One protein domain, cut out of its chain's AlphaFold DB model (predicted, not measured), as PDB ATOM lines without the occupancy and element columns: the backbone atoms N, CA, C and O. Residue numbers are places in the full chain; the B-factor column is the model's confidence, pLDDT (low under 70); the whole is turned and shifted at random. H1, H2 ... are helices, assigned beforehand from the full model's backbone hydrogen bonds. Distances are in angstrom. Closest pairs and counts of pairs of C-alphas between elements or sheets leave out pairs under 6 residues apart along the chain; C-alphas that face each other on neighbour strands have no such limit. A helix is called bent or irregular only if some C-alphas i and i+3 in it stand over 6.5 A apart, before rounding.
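What this domain is: This is residues 66 to 131 of the 132 residues of the protein "DDE_Tnp_IS240 domain-containing protein" of Frankia sp. (strain EAN1pec) (UniProt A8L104). What shape is it? Three helices make a loose zigzag: H1 turns back into H2, and H3 packs on H2's far end; residues 66 to 74 of H1 stick out. How large? The 66 printed residues, with no named strand, are all helix by class and loose, radius of gyration of the C-alphas 13.9 A, spanning 38 by 30 by 17 A.

How they stand to each other: What is near H1, residues 66 to 82? H2, residues 88 to 106, is close but not clearly touching: the closest C-alphas, of Leu 75 and His 98, are 7.8 A apart. They run opposite ways at a steep tilt of 55 degrees. What touches H2? H3, residues 120 to 131, touches its residues 101 to 105 alone, opposite ways at a steep tilt of 63 degrees; the closest C-alphas, of Arg 105 and Leu 121, are 6.1 A apart. H1 and H3 are apart. Which O i to N i+4 pairs are within hydrogen-bond range? Every one in H2 and H3, and 11 of 13 in H1.

Where its parts are: Where are the ends? C-alpha 66 is at (-29.622, -19.623, -35.702), C-alpha 131 at (-56.790, 1.807, -51.499). How long are the helices? H1 is 25.0 A, H2 26.5 A and H3 16.6 A; H1 is only just irregular, C-alphas 78 and 81 being 6.6 A apart.

The domain as a whole: Which link is long? H2 to H3, 13 residues; H1 to H2 is tight. Any cut or low confidence? The printed part has no cut, and no printed residue is under 70 in pLDDT.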
ATOM      1  N   ASN A  66     -28.989 -20.104 -36.945       90.88
ATOM      2  CA  ASN A  66     -29.622 -19.623 -35.702       90.88
ATOM      3  C   ASN A  66     -30.655 -18.510 -35.925       90.88
ATOM      4  O   ASN A  66     -31.650 -18.412 -35.201       90.88
ATOM      5  N   ARG A  67     -30.416 -17.630 -36.905       87.31
ATOM      6  CA  ARG A  67     -31.329 -16.517 -37.203       87.31
ATOM      7  C   ARG A  67     -32.674 -17.032 -37.712       87.31
ATOM      8  O   ARG A  67     -33.707 -16.563 -37.234       87.31
ATOM      9  N   ILE A  68     -32.659 -17.990 -38.641       88.31
ATOM     10  CA  ILE A  68     -33.883 -18.595 -39.178       88.31
ATOM     11  C   ILE A  68     -34.567 -19.474 -38.124       88.31
ATOM     12  O   ILE A  68     -35.787 -19.425 -37.999       88.31
ATOM     13  N   GLU A  69     -33.807 -20.181 -37.285       91.31
ATOM     14  CA  GLU A  69     -34.363 -20.950 -36.166       91.31
ATOM     15  C   GLU A  69     -35.058 -20.054 -35.131       91.31
ATOM     16  O   GLU A  69     -36.163 -20.359 -34.677       91.31
ATOM     17  N   THR A  70     -34.452 -18.911 -34.796       91.88
ATOM     18  CA  THR A  70     -35.034 -17.928 -33.871       91.88
ATOM     19  C   THR A  70     -36.317 -17.321 -34.440       91.88
ATOM     20  O   THR A  70     -37.320 -17.208 -33.729       91.88
ATOM     21  N   ASP A  71     -36.305 -16.928 -35.716       87.38
ATOM     22  CA  ASP A  71     -37.483 -16.395 -36.409       87.38
ATOM     23  C   ASP A  71     -38.621 -17.431 -36.434       87.38
ATOM     24  O   ASP A  71     -39.744 -17.145 -36.008       87.38
ATOM     25  N   HIS A  72     -38.294 -18.677 -36.783       87.38
ATOM     26  CA  HIS A  72     -39.223 -19.800 -36.767       87.38
ATOM     27  C   HIS A  72     -39.789 -20.080 -35.366       87.38
ATOM     28  O   HIS A  72     -40.989 -20.326 -35.221       87.38
ATOM     29  N   GLY A  73     -38.968 -19.990 -34.315       91.38
ATOM     30  CA  GLY A  73     -39.412 -20.104 -32.926       91.38
ATOM     31  C   GLY A  73     -40.424 -19.023 -32.539       91.38
ATOM     32  O   GLY A  73     -41.460 -19.331 -31.943       91.38
ATOM     33  N   ARG A  74     -40.184 -17.766 -32.938       89.00
ATOM     34  CA  ARG A  74     -41.122 -16.646 -32.721       89.00
ATOM     35  C   ARG A  74     -42.429 -16.840 -33.484       89.00
ATOM     36  O   ARG A  74     -43.494 -16.565 -32.930       89.00
ATOM     37  N   LEU A  75     -42.368 -17.333 -34.722       86.75
ATOM     38  CA  LEU A  75     -43.563 -17.670 -35.493       86.75
ATOM     39  C   LEU A  75     -44.353 -18.784 -34.795       86.75
ATOM     40  O   LEU A  75     -45.528 -18.595 -34.492       86.75
ATOM     41  N   LYS A  76     -43.709 -19.900 -34.429       86.81
ATOM     42  CA  LYS A  76     -44.348 -20.996 -33.680       86.81
ATOM     43  C   LYS A  76     -44.981 -20.527 -32.372       86.81
ATOM     44  O   LYS A  76     -46.080 -20.970 -32.050       86.81
ATOM     45  N   ALA A  77     -44.328 -19.629 -31.635       89.25
ATOM     46  CA  ALA A  77     -44.873 -19.067 -30.402       89.25
ATOM     47  C   ALA A  77     -46.181 -18.294 -30.638       89.25
ATOM     48  O   ALA A  77     -47.107 -18.426 -29.845       89.25
ATOM     49  N   ARG A  78     -46.292 -17.550 -31.746       85.12
ATOM     50  CA  ARG A  78     -47.529 -16.844 -32.131       85.12
ATOM     51  C   ARG A  78     -48.609 -17.780 -32.663       85.12
ATOM     52  O   ARG A  78     -49.784 -17.520 -32.445       85.12
ATOM     53  N   LEU A  79     -48.219 -18.863 -33.342       84.44
ATOM     54  CA  LEU A  79     -49.161 -19.830 -33.914       84.44
ATOM     55  C   LEU A  79     -49.711 -20.835 -32.889       84.44
ATOM     56  O   LEU A  79     -50.834 -21.305 -33.046       84.44
ATOM     57  N   ARG A  80     -48.947 -21.171 -31.841       86.12
ATOM     58  CA  ARG A  80     -49.329 -22.152 -30.806       86.12
ATOM     59  C   ARG A  80     -50.691 -21.881 -30.144       86.12
ATOM     60  O   ARG A  80     -51.450 -22.839 -30.018       86.12
ATOM     61  N   PRO A  81     -51.040 -20.634 -29.771       84.00
ATOM     62  CA  PRO A  81     -52.354 -20.313 -29.214       84.00
ATOM     63  C   PRO A  81     -53.538 -20.606 -30.150       84.00
ATOM     64  O   PRO A  81     -54.653 -20.784 -29.679       84.00
ATOM     65  N   MET A  82     -53.322 -20.709 -31.468       82.81
ATOM     66  CA  MET A  82     -54.386 -20.942 -32.459       82.81
ATOM     67  C   MET A  82     -54.753 -22.435 -32.631       82.81
ATOM     68  O   MET A  82     -55.217 -22.848 -33.692       82.81
ATOM     69  N   HIS A  83     -54.536 -23.249 -31.586       72.38
ATOM     70  CA  HIS A  83     -54.985 -24.645 -31.420       72.38
ATOM     71  C   HIS A  83     -54.657 -25.644 -32.545       72.38
ATOM     72  O   HIS A  83     -55.317 -26.673 -32.685       72.38
ATOM     73  N   GLY A  84     -53.591 -25.400 -33.310       74.94
ATOM     74  CA  GLY A  84     -53.207 -26.273 -34.418       74.94
ATOM     75  C   GLY A  84     -54.184 -26.123 -35.582       74.94
ATOM     76  O   GLY A  84     -55.241 -26.747 -35.648       74.94
ATOM     77  N   MET A  85     -53.819 -25.270 -36.533       84.44
ATOM     78  CA  MET A  85     -54.607 -25.051 -37.742       84.44
ATOM     79  C   MET A  85     -54.736 -26.363 -38.530       84.44
ATOM     80  O   MET A  85     -53.744 -26.904 -39.011       84.44
ATOM     81  N   LYS A  86     -55.967 -26.865 -38.687       86.12
ATOM     82  CA  LYS A  86     -56.247 -28.160 -39.342       86.12
ATOM     83  C   LYS A  86     -56.253 -28.105 -40.872       86.12
ATOM     84  O   LYS A  86     -56.280 -29.143 -41.522       86.12
ATOM     85  N   ARG A  87     -56.277 -26.904 -41.459       89.00
ATOM     86  CA  ARG A  87     -56.318 -26.702 -42.916       89.00
ATOM     87  C   ARG A  87     -55.070 -25.971 -43.375       89.00
ATOM     88  O   ARG A  87     -54.743 -24.918 -42.828       89.00
ATOM     89  N   LEU A  88     -54.452 -26.466 -44.447       89.69
ATOM     90  CA  LEU A  88     -53.287 -25.826 -45.064       89.69
ATOM     91  C   LEU A  88     -53.580 -24.374 -45.468       89.69
ATOM     92  O   LEU A  88     -52.768 -23.494 -45.202       89.69
ATOM     93  N   ARG A  89     -54.774 -24.100 -46.016       90.75
ATOM     94  CA  ARG A  89     -55.200 -22.737 -46.371       90.75
ATOM     95  C   ARG A  89     -55.147 -21.782 -45.174       90.75
ATOM     96  O   ARG A  89     -54.675 -20.663 -45.313       90.75
ATOM     97  N   SER A  90     -55.585 -22.223 -43.994       88.00
ATOM     98  CA  SER A  90     -55.542 -21.401 -42.777       88.00
ATOM     99  C   SER A  90     -54.103 -21.119 -42.342       88.00
ATOM    100  O   SER A  90     -53.781 -19.976 -42.028       88.00
ATOM    101  N   VAL A  91     -53.226 -22.132 -42.399       86.50
ATOM    102  CA  VAL A  91     -51.786 -21.972 -42.126       86.50
ATOM    103  C   VAL A  91     -51.167 -20.952 -43.070       86.50
ATOM    104  O   VAL A  91     -50.444 -20.071 -42.613       86.50
ATOM    105  N   GLN A  92     -51.472 -21.046 -44.363       89.62
ATOM    106  CA  GLN A  92     -50.974 -20.122 -45.376       89.62
ATOM    107  C   GLN A  92     -51.451 -18.696 -45.104       89.62
ATOM    108  O   GLN A  92     -50.617 -17.816 -44.940       89.62
ATOM    109  N   THR A  93     -52.761 -18.466 -44.972       91.38
ATOM    110  CA  THR A  93     -53.314 -17.124 -44.722       91.38
ATOM    111  C   THR A  93     -52.693 -16.474 -43.485       91.38
ATOM    112  O   THR A  93     -52.253 -15.326 -43.542       91.38
ATOM    113  N   ILE A  94     -52.594 -17.215 -42.380       88.62
ATOM    114  CA  ILE A  94     -52.053 -16.691 -41.123       88.62
ATOM    115  C   ILE A  94     -50.536 -16.463 -41.217       88.62
ATOM    116  O   ILE A  94     -50.039 -15.433 -40.757       88.62
ATOM    117  N   SER A  95     -49.787 -17.381 -41.837       86.81
ATOM    118  CA  SER A  95     -48.334 -17.230 -42.016       86.81
ATOM    119  C   SER A  95     -48.003 -16.045 -42.922       86.81
ATOM    120  O   SER A  95     -47.120 -15.255 -42.589       86.81
ATOM    121  N   THR A  96     -48.755 -15.863 -44.012       91.25
ATOM    122  CA  THR A  96     -48.620 -14.715 -44.916       91.25
ATOM    123  C   THR A  96     -48.932 -13.407 -44.197       91.25
ATOM    124  O   THR A  96     -48.150 -12.465 -44.298       91.25
ATOM    125  N   GLY A  97     -50.006 -13.348 -43.401       91.62
ATOM    126  CA  GLY A  97     -50.316 -12.168 -42.587       91.62
ATOM    127  C   GLY A  97     -49.203 -11.833 -41.586       91.62
ATOM    128  O   GLY A  97     -48.798 -10.677 -41.454       91.62
ATOM    129  N   HIS A  98     -48.629 -12.844 -40.925       90.50
ATOM    130  CA  HIS A  98     -47.482 -12.641 -40.039       90.50
ATOM    131  C   HIS A  98     -46.233 -12.152 -40.779       90.50
ATOM    132  O   HIS A  98     -45.534 -11.281 -40.255       90.50
ATOM    133  N   ALA A  99     -45.937 -12.697 -41.961       89.50
ATOM    134  CA  ALA A  99     -44.816 -12.263 -42.789       89.50
ATOM    135  C   ALA A  99     -45.004 -10.816 -43.265       89.50
ATOM    136  O   ALA A  99     -44.086 -10.015 -43.114       89.50
ATOM    137  N   LEU A 100     -46.207 -10.452 -43.720       91.38
ATOM    138  CA  LEU A 100     -46.565  -9.093 -44.134       91.38
ATOM    139  C   LEU A 100     -46.268  -8.074 -43.027       91.38
ATOM    140  O   LEU A 100     -45.508  -7.132 -43.237       91.38
ATOM    141  N   VAL A 101     -46.788  -8.303 -41.815       90.25
ATOM    142  CA  VAL A 101     -46.563  -7.405 -40.667       90.25
ATOM    143  C   VAL A 101     -45.073  -7.283 -40.325       90.25
ATOM    144  O   VAL A 101     -44.600  -6.199 -39.976       90.25
ATOM    145  N   GLN A 102     -44.311  -8.378 -40.410       87.69
ATOM    146  CA  GLN A 102     -42.866  -8.340 -40.165       87.69
ATOM    147  C   GLN A 102     -42.111  -7.577 -41.253       87.69
ATOM    148  O   GLN A 102     -41.228  -6.787 -40.927       87.69
ATOM    149  N   ASN A 103     -42.469  -7.787 -42.514       88.81
ATOM    150  CA  ASN A 103     -41.845  -7.137 -43.655       88.81
ATOM    151  C   ASN A 103     -42.114  -5.628 -43.656       88.81
ATOM    152  O   ASN A 103     -41.176  -4.859 -43.845       88.81
ATOM    153  N   ILE A 104     -43.334  -5.193 -43.314       90.25
ATOM    154  CA  ILE A 104     -43.661  -3.771 -43.109       90.25
ATOM    155  C   ILE A 104     -42.784  -3.172 -42.003       90.25
ATOM    156  O   ILE A 104     -42.110  -2.165 -42.215       90.25
ATOM    157  N   ARG A 105     -42.718  -3.819 -40.831       85.94
ATOM    158  CA  ARG A 105     -41.891  -3.342 -39.705       85.94
ATOM    159  C   ARG A 105     -40.400  -3.267 -40.041       85.94
ATOM    160  O   ARG A 105     -39.704  -2.421 -39.492       85.94
ATOM    161  N   ARG A 106     -39.909  -4.138 -40.925       85.56
ATOM    162  CA  ARG A 106     -38.516  -4.150 -41.399       85.56
ATOM    163  C   ARG A 106     -38.271  -3.212 -42.590       85.56
ATOM    164  O   ARG A 106     -37.123  -3.060 -42.985       85.56
ATOM    165  N   GLY A 107     -39.308  -2.571 -43.137       87.62
ATOM    166  CA  GLY A 107     -39.187  -1.689 -44.302       87.62
ATOM    167  C   GLY A 107     -38.899  -2.422 -45.610       87.62
ATOM    168  O   GLY A 107     -38.240  -1.872 -46.478       87.62
ATOM    169  N   HIS A 108     -39.354  -3.669 -45.745       87.81
ATOM    170  CA  HIS A 108     -39.198  -4.455 -46.975       87.81
ATOM    171  C   HIS A 108     -40.239  -4.120 -48.057       87.81
ATOM    172  O   HIS A 108     -40.287  -4.794 -49.081       87.81
ATOM    173  N   TYR A 109     -41.072  -3.106 -47.828       86.94
ATOM    174  CA  TYR A 109     -42.014  -2.571 -48.801       86.94
ATOM    175  C   TYR A 109     -41.812  -1.065 -48.922       86.94
ATOM    176  O   TYR A 109     -41.505  -0.402 -47.930       86.94
ATOM    177  N   GLU A 110     -42.052  -0.540 -50.119       86.75
ATOM    178  CA  GLU A 110     -42.105   0.894 -50.416       86.75
ATOM    179  C   GLU A 110     -43.449   1.489 -49.949       86.75
ATOM    180  O   GLU A 110     -44.200   2.066 -50.722       86.75
ATOM    181  N   LEU A 111     -43.792   1.270 -48.676       85.69
ATOM    182  CA  LEU A 111     -45.012   1.760 -48.030       85.69
ATOM    183  C   LEU A 111     -44.630   2.484 -46.741       85.69
ATOM    184  O   LEU A 111     -43.817   1.965 -45.965       85.69
ATOM    185  N   ALA A 112     -45.212   3.663 -46.510       85.44
ATOM    186  CA  ALA A 112     -44.893   4.532 -45.377       85.44
ATOM    187  C   ALA A 112     -43.369   4.655 -45.102       85.44
ATOM    188  O   ALA A 112     -42.915   4.602 -43.949       85.44
ATOM    189  N   THR A 113     -42.553   4.767 -46.159       81.12
ATOM    190  CA  THR A 113     -41.079   4.795 -46.071       81.12
ATOM    191  C   THR A 113     -40.575   5.998 -45.283       81.12
ATOM    192  O   THR A 113     -39.650   5.844 -44.483       81.12
ATOM    193  N   ASP A 114     -41.261   7.135 -45.414       84.81
ATOM    194  CA  ASP A 114     -40.954   8.399 -44.728       84.81
ATOM    195  C   ASP A 114     -41.523   8.472 -43.301       84.81
ATOM    196  O   ASP A 114     -41.311   9.440 -42.572       84.81
ATOM    197  N   THR A 115     -42.242   7.435 -42.864       86.62
ATOM    198  CA  THR A 115     -42.803   7.364 -41.513       86.62
ATOM    199  C   THR A 115     -41.800   6.756 -40.534       86.62
ATOM    200  O   THR A 115     -41.098   5.788 -40.851       86.62
ATOM    201  N   ASN A 116     -41.782   7.271 -39.297       88.06
ATOM    202  CA  ASN A 116     -41.036   6.679 -38.183       88.06
ATOM    203  C   ASN A 116     -41.293   5.150 -38.113       88.06
ATOM    204  O   ASN A 116     -42.457   4.741 -38.076       88.06
ATOM    205  N   PRO A 117     -40.253   4.290 -38.037       85.69
ATOM    206  CA  PRO A 117     -40.400   2.830 -37.977       85.69
ATOM    207  C   PRO A 117     -41.395   2.311 -36.926       85.69
ATOM    208  O   PRO A 117     -42.034   1.281 -37.138       85.69
ATOM    209  N   GLN A 118     -41.551   3.021 -35.805       88.06
ATOM    210  CA  GLN A 118     -42.497   2.687 -34.735       88.06
ATOM    211  C   GLN A 118     -43.960   2.874 -35.165       88.06
ATOM    212  O   GLN A 118     -44.828   2.113 -34.743       88.06
ATOM    213  N   LEU A 119     -44.222   3.857 -36.032       91.69
ATOM    214  CA  LEU A 119     -45.548   4.204 -36.551       91.69
ATOM    215  C   LEU A 119     -45.826   3.588 -37.928       91.69
ATOM    216  O   LEU A 119     -46.978   3.534 -38.350       91.69
ATOM    217  N   ARG A 120     -44.793   3.066 -38.602       91.44
ATOM    218  CA  ARG A 120     -44.870   2.525 -39.964       91.44
ATOM    219  C   ARG A 120     -45.997   1.516 -40.145       91.44
ATOM    220  O   ARG A 120     -46.722   1.594 -41.122       91.44
ATOM    221  N   LEU A 121     -46.194   0.590 -39.202       92.75
ATOM    222  CA  LEU A 121     -47.270  -0.397 -39.332       92.75
ATOM    223  C   LEU A 121     -48.656   0.261 -39.377       92.75
ATOM    224  O   LEU A 121     -49.475  -0.131 -40.199       92.75
ATOM    225  N   ALA A 122     -48.907   1.245 -38.510       94.12
ATOM    226  CA  ALA A 122     -50.181   1.954 -38.476       94.12
ATOM    227  C   ALA A 122     -50.394   2.766 -39.760       94.12
ATOM    228  O   ALA A 122     -51.444   2.636 -40.380       94.12
ATOM    229  N   ALA A 123     -49.372   3.509 -40.199       94.06
ATOM    230  CA  ALA A 123     -49.421   4.288 -41.435       94.06
ATOM    231  C   ALA A 123     -49.698   3.412 -42.665       94.06
ATOM    232  O   ALA A 123     -50.615   3.710 -43.422       94.06
ATOM    233  N   VAL A 124     -49.002   2.275 -42.807       94.44
ATOM    234  CA  VAL A 124     -49.255   1.334 -43.910       94.44
ATOM    235  C   VAL A 124     -50.687   0.801 -43.889       94.44
ATOM    236  O   VAL A 124     -51.297   0.675 -44.944       94.44
ATOM    237  N   PHE A 125     -51.256   0.488 -42.720       92.94
ATOM    238  CA  PHE A 125     -52.655   0.048 -42.656       92.94
ATOM    239  C   PHE A 125     -53.640   1.160 -43.031       92.94
ATOM    240  O   PHE A 125     -54.644   0.862 -43.672       92.94
ATOM    241  N   THR A 126     -53.360   2.415 -42.673       94.19
ATOM    242  CA  THR A 126     -54.160   3.568 -43.111       94.19
ATOM    243  C   THR A 126     -54.077   3.765 -44.626       94.19
ATOM    244  O   THR A 126     -55.114   3.913 -45.265       94.19
ATOM    245  N   GLU A 127     -52.872   3.706 -45.206       91.88
ATOM    246  CA  GLU A 127     -52.657   3.781 -46.658       91.88
ATOM    247  C   GLU A 127     -53.386   2.648 -47.393       91.88
ATOM    248  O   GLU A 127     -54.111   2.904 -48.351       91.88
ATOM    249  N   LEU A 128     -53.256   1.402 -46.917       90.88
ATOM    250  CA  LEU A 128     -53.951   0.261 -47.514       90.88
ATOM    251  C   LEU A 128     -55.467   0.422 -47.438       90.88
ATOM    252  O   LEU A 128     -56.133   0.176 -48.432       90.88
ATOM    253  N   ALA A 129     -56.015   0.825 -46.288       93.50
ATOM    254  CA  ALA A 129     -57.458   0.965 -46.105       93.50
ATOM    255  C   ALA A 129     -58.088   2.017 -47.032       93.50
ATOM    256  O   ALA A 129     -59.266   1.910 -47.338       93.50
ATOM    257  N   ALA A 130     -57.321   3.014 -47.479       92.81
ATOM    258  CA  ALA A 130     -57.780   3.989 -48.466       92.81
ATOM    259  C   ALA A 130     -57.745   3.459 -49.913       92.81
ATOM    260  O   ALA A 130     -58.331   4.076 -50.801       92.81
ATOM    261  N   ALA A 131     -57.038   2.354 -50.166       89.56
ATOM    262  CA  ALA A 131     -56.790   1.807 -51.499       89.56
ATOM    263  C   ALA A 131     -57.699   0.621 -51.885       89.56
ATOM    264  O   ALA A 131     -57.645   0.174 -53.032       89.56
TER     265      ALA A 131